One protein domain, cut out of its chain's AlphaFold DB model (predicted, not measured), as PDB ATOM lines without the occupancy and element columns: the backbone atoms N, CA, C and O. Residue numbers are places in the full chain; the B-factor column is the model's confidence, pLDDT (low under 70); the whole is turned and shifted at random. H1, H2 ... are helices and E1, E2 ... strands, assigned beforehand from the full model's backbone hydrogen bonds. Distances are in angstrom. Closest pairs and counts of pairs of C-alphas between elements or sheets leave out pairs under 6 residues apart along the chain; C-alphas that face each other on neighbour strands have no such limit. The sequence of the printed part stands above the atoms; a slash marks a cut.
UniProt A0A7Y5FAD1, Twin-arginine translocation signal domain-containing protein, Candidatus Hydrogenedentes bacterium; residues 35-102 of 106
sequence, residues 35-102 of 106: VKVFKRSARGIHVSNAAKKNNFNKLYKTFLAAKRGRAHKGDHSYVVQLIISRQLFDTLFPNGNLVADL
ATOM      1  N   VAL A  35     184.374 150.932 119.858       92.25
ATOM      2  CA  VAL A  35     183.557 150.851 121.075       92.25
ATOM      3  C   VAL A  35     182.510 149.756 120.923       92.25
ATOM      4  O   VAL A  35     181.842 149.640 119.892       92.25
ATOM      5  N   LYS A  36     182.357 148.942 121.972       93.88
ATOM      6  CA  LYS A  36     181.341 147.889 122.029       93.88
ATOM      7  C   LYS A  36     179.960 148.506 122.235       93.88
ATOM      8  O   LYS A  36     179.735 149.226 123.201       93.88
ATOM      9  N   VAL A  37     179.032 148.144 121.362       95.62
ATOM     10  CA  VAL A  37     177.599 148.422 121.498       95.62
ATOM     11  C   VAL A  37     176.813 147.136 121.312       95.62
ATOM     12  O   VAL A  37     177.348 146.108 120.897       95.62
ATOM     13  N   PHE A  38     175.529 147.171 121.633       96.56
ATOM     14  CA  PHE A  38     174.667 146.000 121.607       96.56
ATOM     15  C   PHE A  38     173.465 146.250 120.707       96.56
ATOM     16  O   PHE A  38     172.919 147.349 120.652       96.56
ATOM     17  N   LYS A  39     173.030 145.206 120.010       95.31
ATOM     18  CA  LYS A  39     171.841 145.212 119.159       95.31
ATOM     19  C   LYS A  39     171.013 143.977 119.456       95.31
ATOM     20  O   LYS A  39     171.559 142.918 119.755       95.31
ATOM     21  N   ARG A  40     169.691 144.087 119.369       94.44
ATOM     22  CA  ARG A  40     168.826 142.904 119.391       94.44
ATOM     23  C   ARG A  40     168.742 142.332 117.982       94.44
ATOM     24  O   ARG A  40     168.638 143.080 117.017       94.44
ATOM     25  N   SER A  41     168.802 141.018 117.850       92.19
ATOM     26  CA  SER A  41     168.709 140.322 116.573       92.19
ATOM     27  C   SER A  41     167.772 139.135 116.698       92.19
ATOM     28  O   SER A  41     167.662 138.514 117.749       92.19
ATOM     29  N   ALA A  42     167.072 138.839 115.616       89.50
ATOM     30  CA  ALA A  42     166.151 137.725 115.533       89.50
ATOM     31  C   ALA A  42     166.260 137.129 114.137       89.50
ATOM     32  O   ALA A  42     166.347 137.866 113.152       89.50
ATOM     33  N   ARG A  43     166.250 135.801 114.051       82.75
ATOM     34  CA  ARG A  43     166.303 135.071 112.785       82.75
ATOM     35  C   ARG A  43     165.011 134.289 112.608       82.75
ATOM     36  O   ARG A  43     164.493 133.737 113.572       82.75
ATOM     37  N   GLY A  44     164.517 134.241 111.374       82.25
ATOM     38  CA  GLY A  44     163.400 133.382 110.988       82.25
ATOM     39  C   GLY A  44     162.140 134.108 110.520       82.25
ATOM     40  O   GLY A  44     161.927 135.308 110.734       82.25
ATOM     41  N   ILE A  45     161.289 133.327 109.855       81.00
ATOM     42  CA  ILE A  45     160.002 133.761 109.305       81.00
ATOM     43  C   ILE A  45     158.976 134.078 110.401       81.00
ATOM     44  O   ILE A  45     158.218 135.027 110.252       81.00
ATOM     45  N   HIS A  46     159.031 133.371 111.536       85.75
ATOM     46  CA  HIS A  46     158.065 133.490 112.636       85.75
ATOM     47  C   HIS A  46     158.300 134.690 113.564       85.75
ATOM     48  O   HIS A  46     157.513 134.936 114.475       85.75
ATOM     49  N   VAL A  47     159.376 135.453 113.362       89.75
ATOM     50  CA  VAL A  47     159.610 136.669 114.144       89.75
ATOM     51  C   VAL A  47     158.669 137.766 113.654       89.75
ATOM     52  O   VAL A  47     158.647 138.082 112.459       89.75
ATOM     53  N   SER A  48     157.951 138.388 114.589       89.81
ATOM     54  CA  SER A  48     157.030 139.483 114.295       89.81
ATOM     55  C   SER A  48     157.732 140.637 113.569       89.81
ATOM     56  O   SER A  48     158.890 140.982 113.834       89.81
ATOM     57  N   ASN A  49     157.009 141.294 112.663       89.88
ATOM     58  CA  ASN A  49     157.537 142.460 111.956       89.88
ATOM     59  C   ASN A  49     157.869 143.613 112.916       89.88
ATOM     60  O   ASN A  49     158.830 144.346 112.683       89.88
ATOM     61  N   ALA A  50     157.120 143.741 114.014       89.38
ATOM     62  CA  ALA A  50     157.397 144.714 115.065       89.38
ATOM     63  C   ALA A  50     158.767 144.468 115.717       89.38
ATOM     64  O   ALA A  50     159.559 145.403 115.833       89.38
ATOM     65  N   ALA A  51     159.089 143.214 116.060       91.50
ATOM     66  CA  ALA A  51     160.395 142.859 116.610       91.50
ATOM     67  C   ALA A  51     161.520 143.124 115.603       91.50
ATOM     68  O   ALA A  51     162.499 143.780 115.949       91.50
ATOM     69  N   LYS A  52     161.354 142.722 114.334       91.06
ATOM     70  CA  LYS A  52     162.340 142.996 113.271       91.06
ATOM     71  C   LYS A  52     162.617 144.495 113.119       91.06
ATOM     72  O   LYS A  52     163.777 144.903 113.114       91.06
ATOM     73  N   LYS A  53     161.567 145.322 113.056       90.69
ATOM     74  CA  LYS A  53     161.694 146.783 112.948       90.69
ATOM     75  C   LYS A  53     162.349 147.386 114.192       90.69
ATOM     76  O   LYS A  53     163.283 148.167 114.050       90.69
ATOM     77  N   ASN A  54     161.907 147.028 115.395       92.19
ATOM     78  CA  ASN A  54     162.491 147.544 116.637       92.19
ATOM     79  C   ASN A  54     163.982 147.186 116.748       92.19
ATOM     80  O   ASN A  54     164.811 148.038 117.047       92.19
ATOM     81  N   ASN A  55     164.329 145.940 116.429       92.56
ATOM     82  CA  ASN A  55     165.701 145.449 116.425       92.56
ATOM     83  C   ASN A  55     166.579 146.168 115.409       92.56
ATOM     84  O   ASN A  55     167.723 146.480 115.712       92.56
ATOM     85  N   PHE A  56     166.063 146.419 114.203       91.50
ATOM     86  CA  PHE A  56     166.828 147.072 113.147       91.50
ATOM     87  C   PHE A  56     167.211 148.504 113.521       91.50
ATOM     88  O   PHE A  56     168.348 148.897 113.270       91.50
ATOM     89  N   ASN A  57     166.289 149.232 114.154       93.06
ATOM     90  CA  ASN A  57     166.429 150.663 114.406       93.06
ATOM     91  C   ASN A  57     167.079 151.000 115.750       93.06
ATOM     92  O   ASN A  57     167.467 152.138 115.933       93.06
ATOM     93  N   LYS A  58     167.237 150.052 116.682       94.69
ATOM     94  CA  LYS A  58     167.794 150.361 118.007       94.69
ATOM     95  C   LYS A  58     169.202 149.824 118.211       94.69
ATOM     96  O   LYS A  58     169.464 148.637 117.991       94.69
ATOM     97  N   LEU A  59     170.074 150.687 118.720       95.56
ATOM     98  CA  LEU A  59     171.355 150.329 119.320       95.56
ATOM     99  C   LEU A  59     171.339 150.644 120.813       95.56
ATOM    100  O   LEU A  59     170.646 151.542 121.279       95.56
ATOM    101  N   TYR A  60     172.111 149.880 121.570       97.06
ATOM    102  CA  TYR A  60     172.148 149.956 123.022       97.06
ATOM    103  C   TYR A  60     173.588 150.091 123.500       97.06
ATOM    104  O   TYR A  60     174.468 149.344 123.071       97.06
ATOM    105  N   LYS A  61     173.812 150.996 124.452       95.44
ATOM    106  CA  LYS A  61     175.124 151.217 125.072       95.44
ATOM    107  C   LYS A  61     175.564 150.041 125.943       95.44
ATOM    108  O   LYS A  61     176.750 149.757 126.062       95.44
ATOM    109  N   THR A  62     174.611 149.334 126.555       96.06
ATOM    110  CA  THR A  62     174.885 148.228 127.483       96.06
ATOM    111  C   THR A  62     174.067 146.983 127.158       96.06
ATOM    112  O   THR A  62     172.957 147.052 126.623       96.06
ATOM    113  N   PHE A  63     174.594 145.821 127.548       95.12
ATOM    114  CA  PHE A  63     173.899 144.543 127.406       95.12
ATOM    115  C   PHE A  63     172.558 144.529 128.158       95.12
ATOM    116  O   PHE A  63     171.556 144.027 127.648       95.12
ATOM    117  N   LEU A  64     172.513 145.119 129.358       94.75
ATOM    118  CA  LEU A  64     171.295 145.187 130.170       94.75
ATOM    119  C   LEU A  64     170.211 146.045 129.509       94.75
ATOM    120  O   LEU A  64     169.048 145.635 129.496       94.75
ATOM    121  N   ALA A  65     170.582 147.182 128.909       95.06
ATOM    122  CA  ALA A  65     169.648 148.000 128.138       95.06
ATOM    123  C   ALA A  65     169.084 147.210 126.944       95.06
ATOM    124  O   ALA A  65     167.867 147.150 126.762       95.06
ATOM    125  N   ALA A  66     169.938 146.486 126.210       94.94
ATOM    126  CA  ALA A  66     169.507 145.627 125.105       94.94
ATOM    127  C   ALA A  66     168.600 144.467 125.552       94.94
ATOM    128  O   ALA A  66     167.686 144.072 124.826       94.94
ATOM    129  N   LYS A  67     168.816 143.903 126.747       93.12
ATOM    130  CA  LYS A  67     167.973 142.828 127.296       93.12
ATOM    131  C   LYS A  67     166.569 143.329 127.655       93.12
ATOM    132  O   LYS A  67     165.606 142.581 127.482       93.12
ATOM    133  N   ARG A  68     166.461 144.579 128.123       93.25
ATOM    134  CA  ARG A  68     165.195 145.241 128.485       93.25
ATOM    135  C   ARG A  68     164.440 145.808 127.276       93.25
ATOM    136  O   ARG A  68     163.217 145.846 127.314       93.25
ATOM    137  N   GLY A  69     165.130 146.172 126.194       89.81
ATOM    138  CA  GLY A  69     164.558 146.775 124.977       89.81
ATOM    139  C   GLY A  69     163.755 145.837 124.061       89.81
ATOM    140  O   GLY A  69     163.898 145.895 122.837       89.81
ATOM    141  N   ARG A  70     162.942 144.938 124.626       90.06
ATOM    142  CA  ARG A  70     162.063 144.034 123.865       90.06
ATOM    143  C   ARG A  70     160.962 144.820 123.157       90.06
ATOM    144  O   ARG A  70     160.442 145.785 123.706       90.06
ATOM    145  N   ALA A  71     160.573 144.376 121.962       89.25
ATOM    146  CA  ALA A  71     159.473 145.006 121.228       89.25
ATOM    147  C   ALA A  71     158.092 144.695 121.838       89.25
ATOM    148  O   ALA A  71     157.202 145.535 121.820       89.25
ATOM    149  N   HIS A  72     157.910 143.479 122.359       87.69
ATOM    150  CA  HIS A  72     156.699 143.007 123.039       87.69
ATOM    151  C   HIS A  72     157.045 141.819 123.957       87.69
ATOM    152  O   HIS A  72     158.149 141.274 123.890       87.69
ATOM    153  N   LYS A  73     156.105 141.386 124.813       86.06
ATOM    154  CA  LYS A  73     156.329 140.333 125.830       86.06
ATOM    155  C   LYS A  73     156.827 138.996 125.242       86.06
ATOM    156  O   LYS A  73     157.641 138.334 125.876       86.06
ATOM    157  N   GLY A  74     156.392 138.652 124.027       85.81
ATOM    158  CA  GLY A  74     156.801 137.452 123.272       85.81
ATOM    159  C   GLY A  74     157.990 137.630 122.314       85.81
ATOM    160  O   GLY A  74     158.147 136.843 121.386       85.81
ATOM    161  N   ASP A  75     158.786 138.691 122.449       87.44
ATOM    162  CA  ASP A  75     159.975 138.877 121.615       87.44
ATOM    163  C   ASP A  75     161.125 137.948 122.057       87.44
ATOM    164  O   ASP A  75     161.749 138.163 123.100       87.44
ATOM    165  N   HIS A  76     161.443 136.958 121.219       88.00
ATOM    166  CA  HIS A  76     162.538 136.000 121.416       88.00
ATOM    167  C   HIS A  76     163.872 136.437 120.786       88.00
ATOM    168  O   HIS A  76     164.774 135.624 120.596       88.00
ATOM    169  N   SER A  77     164.026 137.721 120.456       91.56
ATOM    170  CA  SER A  77     165.291 138.249 119.939       91.56
ATOM    171  C   SER A  77     166.436 138.072 120.943       91.56
ATOM    172  O   SER A  77     166.282 138.299 122.149       91.56
ATOM    173  N   TYR A  78     167.612 137.726 120.437       93.31
ATOM    174  CA  TYR A  78     168.848 137.607 121.200       93.31
ATOM    175  C   TYR A  78     169.661 138.903 121.123       93.31
ATOM    176  O   TYR A  78     169.476 139.725 120.226       93.31
ATOM    177  N   VAL A  79     170.549 139.122 122.092       95.25
ATOM    178  CA  VAL A  79     171.433 140.295 122.113       95.25
ATOM    179  C   VAL A  79     172.743 139.940 121.415       95.25
ATOM    180  O   VAL A  79     173.333 138.901 121.692       95.25
ATOM    181  N   VAL A  80     173.192 140.808 120.516       94.44
ATOM    182  CA  VAL A  80     174.428 140.681 119.744       94.44
ATOM    183  C   VAL A  80     175.317 141.876 120.044       94.44
ATOM    184  O   VAL A  80     174.834 143.007 120.111       94.44
ATOM    185  N   GLN A  81     176.613 141.630 120.211       95.19
ATOM    186  CA  GLN A  81     177.610 142.686 120.340       95.19
ATOM    187  C   GLN A  81     178.057 143.158 118.953       95.19
ATOM    188  O   GLN A  81     178.347 142.348 118.075       95.19
ATOM    189  N   LEU A  82     178.142 144.470 118.780       92.81
ATOM    190  CA  LEU A  82     178.696 145.137 117.610       92.81
ATOM    191  C   LEU A  82     179.845 146.043 118.056       92.81
ATOM    192  O   LEU A  82     179.921 146.445 119.218       92.81
ATOM    193  N   ILE A  83     180.743 146.354 117.131       93.25
ATOM    194  CA  ILE A  83     181.842 147.293 117.352       93.25
ATOM    195  C   ILE A  83     181.636 148.446 116.374       93.25
ATOM    196  O   ILE A  83     181.508 148.210 115.174       93.25
ATOM    197  N   ILE A  84     181.567 149.670 116.895       90.88
ATOM    198  CA  ILE A  84     181.411 150.901 116.107       90.88
ATOM    199  C   ILE A  84     182.556 151.873 116.399       90.88
ATOM    200  O   ILE A  84     183.272 151.706 117.385       90.88
ATOM    201  N   SER A  85     182.756 152.879 115.547       91.31
ATOM    202  CA  SER A  85     183.762 153.913 115.806       91.31
ATOM    203  C   SER A  85     183.406 154.746 117.031       91.31
ATOM    204  O   SER A  85     182.233 154.926 117.361       91.31
ATOM    205  N   ARG A  86     184.434 155.276 117.700       89.81
ATOM    206  CA  ARG A  86     184.241 156.160 118.849       89.81
ATOM    207  C   ARG A  86     183.419 157.404 118.501       89.81
ATOM    208  O   ARG A  86     182.502 157.725 119.239       89.81
ATOM    209  N   GLN A  87     183.684 158.022 117.349       90.75
ATOM    210  CA  GLN A  87     182.915 159.171 116.855       90.75
ATOM    211  C   GLN A  87     181.425 158.837 116.723       90.75
ATOM    212  O   GLN A  87     180.595 159.534 117.287       90.75
ATOM    213  N   LEU A  88     181.091 157.722 116.062       90.56
ATOM    214  CA  LEU A  88     179.698 157.296 115.913       90.56
ATOM    215  C   LEU A  88     179.059 156.968 117.269       90.56
ATOM    216  O   LEU A  88     177.885 157.245 117.483       90.56
ATOM    217  N   PHE A  89     179.822 156.385 118.193       92.25
ATOM    218  CA  PHE A  89     179.346 156.125 119.546       92.25
ATOM    219  C   PHE A  89     178.995 157.416 120.292       92.25
ATOM    220  O   PHE A  89     177.933 157.485 120.907       92.25
ATOM    221  N   ASP A  90     179.865 158.420 120.232       92.00
ATOM    222  CA  ASP A  90     179.654 159.694 120.916       92.00
ATOM    223  C   ASP A  90     178.470 160.470 120.293       92.00
ATOM    224  O   ASP A  90     177.693 161.070 121.033       92.00
ATOM    225  N   THR A  91     178.253 160.365 118.972       91.88
ATOM    226  CA  THR A  91     177.066 160.917 118.286       91.88
ATOM    227  C   THR A  91     175.768 160.210 118.682       91.88
ATOM    228  O   THR A  91     174.764 160.870 118.919       91.88
ATOM    229  N   LEU A  92     175.772 158.874 118.758       92.38
ATOM    230  CA  LEU A  92     174.566 158.082 119.033       92.38
ATOM    231  C   LEU A  92     174.166 158.069 120.512       92.38
ATOM    232  O   LEU A  92     172.999 157.865 120.837       92.38
ATOM    233  N   PHE A  93     175.118 158.240 121.430       93.44
ATOM    234  CA  PHE A  93     174.863 158.161 122.871       93.44
ATOM    235  C   PHE A  93     175.280 159.440 123.618       93.44
ATOM    236  O   PHE A  93     176.050 159.352 124.586       93.44
ATOM    237  N   PRO A  94     174.756 160.622 123.230       91.06
ATOM    238  CA  PRO A  94     175.054 161.866 123.924       91.06
ATOM    239  C   PRO A  94     174.434 161.856 125.328       91.06
ATOM    240  O   PRO A  94     173.451 161.161 125.593       91.06
ATOM    241  N   ASN A  95     175.015 162.630 126.247       87.75
ATOM    242  CA  ASN A  95     174.437 162.949 127.562       87.75
ATOM    243  C   ASN A  95     174.009 161.742 128.422       87.75
ATOM    244  O   ASN A  95     173.113 161.842 129.253       87.75
ATOM    245  N   GLY A  96     174.653 160.585 128.244       84.69
ATOM    246  CA  GLY A  96     174.357 159.393 129.042       84.69
ATOM    247  C   GLY A  96     173.198 158.536 128.526       84.69
ATOM    248  O   GLY A  96     172.841 157.564 129.195       84.69
ATOM    249  N   ASN A  97     172.669 158.815 127.329       92.06
ATOM    250  CA  ASN A  97     171.656 157.974 126.694       92.06
ATOM    251  C   ASN A  97     172.112 156.507 126.608       92.06
ATOM    252  O   ASN A  97     173.264 156.187 126.298       92.06
ATOM    253  N   LEU A  98     171.193 155.591 126.920       94.12
ATOM    254  CA  LEU A  98     171.454 154.144 126.925       94.12
ATOM    255  C   LEU A  98     170.968 153.444 125.654       94.12
ATOM    256  O   LEU A  98     171.369 152.304 125.393       94.12
ATOM    257  N   VAL A  99     170.102 154.110 124.893       94.31
ATOM    258  CA  VAL A  99     169.461 153.613 123.677       94.31
ATOM    259  C   VAL A  99     169.551 154.707 122.624       94.31
ATOM    260  O   VAL A  99     169.258 155.853 122.942       94.31
ATOM    261  N   ALA A 100     169.931 154.326 121.412       93.44
ATOM    262  CA  ALA A 100     169.913 155.178 120.234       93.44
ATOM    263  C   ALA A 100     168.916 154.598 119.224       93.44
ATOM    264  O   ALA A 100     168.937 153.383 118.975       93.44
ATOM    265  N   ASP A 101     168.044 155.439 118.672       92.75
ATOM    266  CA  ASP A 101     167.150 155.094 117.568       92.75
ATOM    267  C   ASP A 101     167.705 155.670 116.263       92.75
ATOM    268  O   ASP A 101     167.693 156.871 116.012       92.75
ATOM    269  N   LEU A 102     168.157 154.775 115.392       89.19
ATOM    270  CA  LEU A 102     168.792 155.078 114.112       89.19
ATOM    271  C   LEU A 102     167.867 155.790 113.113       89.19
ATOM    272  O   LEU A 102     168.316 156.134 112.026       89.19
TER     273      LEU A 102
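What this domain is: This is residues 35 to 102 of the 106 residues of the protein "Twin-arginine translocation signal domain-containing protein" of Candidatus Hydrogenedentes bacterium (UniProt A0A7Y5FAD1). A long two-stranded ribbon, E1 and E3, runs along one side of the domain, and a small second sheet, E2 and E4, packs on it through E2, near the middle. Three helices that touch no other helix complete the domain: H3 near one end of the long axis, by the start of E1, H1 toward the other end, packing on E1, and H2 packing on E1, E3 and E2. The printed part has 68 residues, with three named helices and four named strands in the order E1 H1 E2 H2 E3 H3 E4; the sheets E1 - E3 and E2 - E4 are both antiparallel, and the class is mixed, helices and strands. The whole is compact, with a radius of gyration of the C-alphas of 11.9 A, and its spans of 36 by 18 by 18 A only just make a rod.

How they stand to each other: E1, residues 35 to 41, and E3, residues 78 to 85, are antiparallel neighbours at 146 degrees, with N 37 and O 82 at 2.9 A and N 80 and O 39 at 2.8 A, within hydrogen-bond range. E2, residues 58 to 60, has its closest C-alpha to E1 at Tyr 60, 4.9 A from that of Phe 38. E4, residues 99 to 101, is the antiparallel neighbour of E2 at 158 degrees, with N 59 and O 100 at 2.9 A, within hydrogen-bond range. E4 and E1 are apart. H2, residues 63 to 68, has its closest C-alphas to E1 at Phe 63 and Phe 38, 6.0 A, and to E3 at Ala 66 and Val 79, 6.4 A. H1, residues 49 to 57, has its closest C-alphas to E1 at Asn 55 and Arg 40, 5.0 A, and is apart from E3. H3, residues 86 to 92, has its closest C-alphas to E1 at Arg 86 and Val 35, 5.8 A, and to E4 at Leu 92 and Ala 100, 5.6 A. H3 and E2 are only just apart, their closest C-alphas 8.4 A from each other. In H1, H2 and H3 every O i to N i+4 pair is within hydrogen-bond range.

Where its parts are: E1 begins at C-alpha 35, (183.557, 150.851, 121.075), and is 18.8 A long; E3 is 22.7 A. H1 is 12.3 A, H3 9.9 A, H2 8.8 A, and E2 and E4 6.7 A each. H1 begins at C-alpha 49, (157.537, 142.460, 111.956), and E4 ends at C-alpha 101, (167.150, 155.094, 117.568).

The domain as a whole: The two C-alphas farthest apart, those of Ile 45 and Asn 95, are 37.3 A from each other. The printed part, residues 35 to 102, has no cut. The links H1 to E2, E2 to H2 and E3 to H3 are tight, the other three are short, and no link is long. The mean pLDDT of the printed part is 91.5, and no printed residue is under 70.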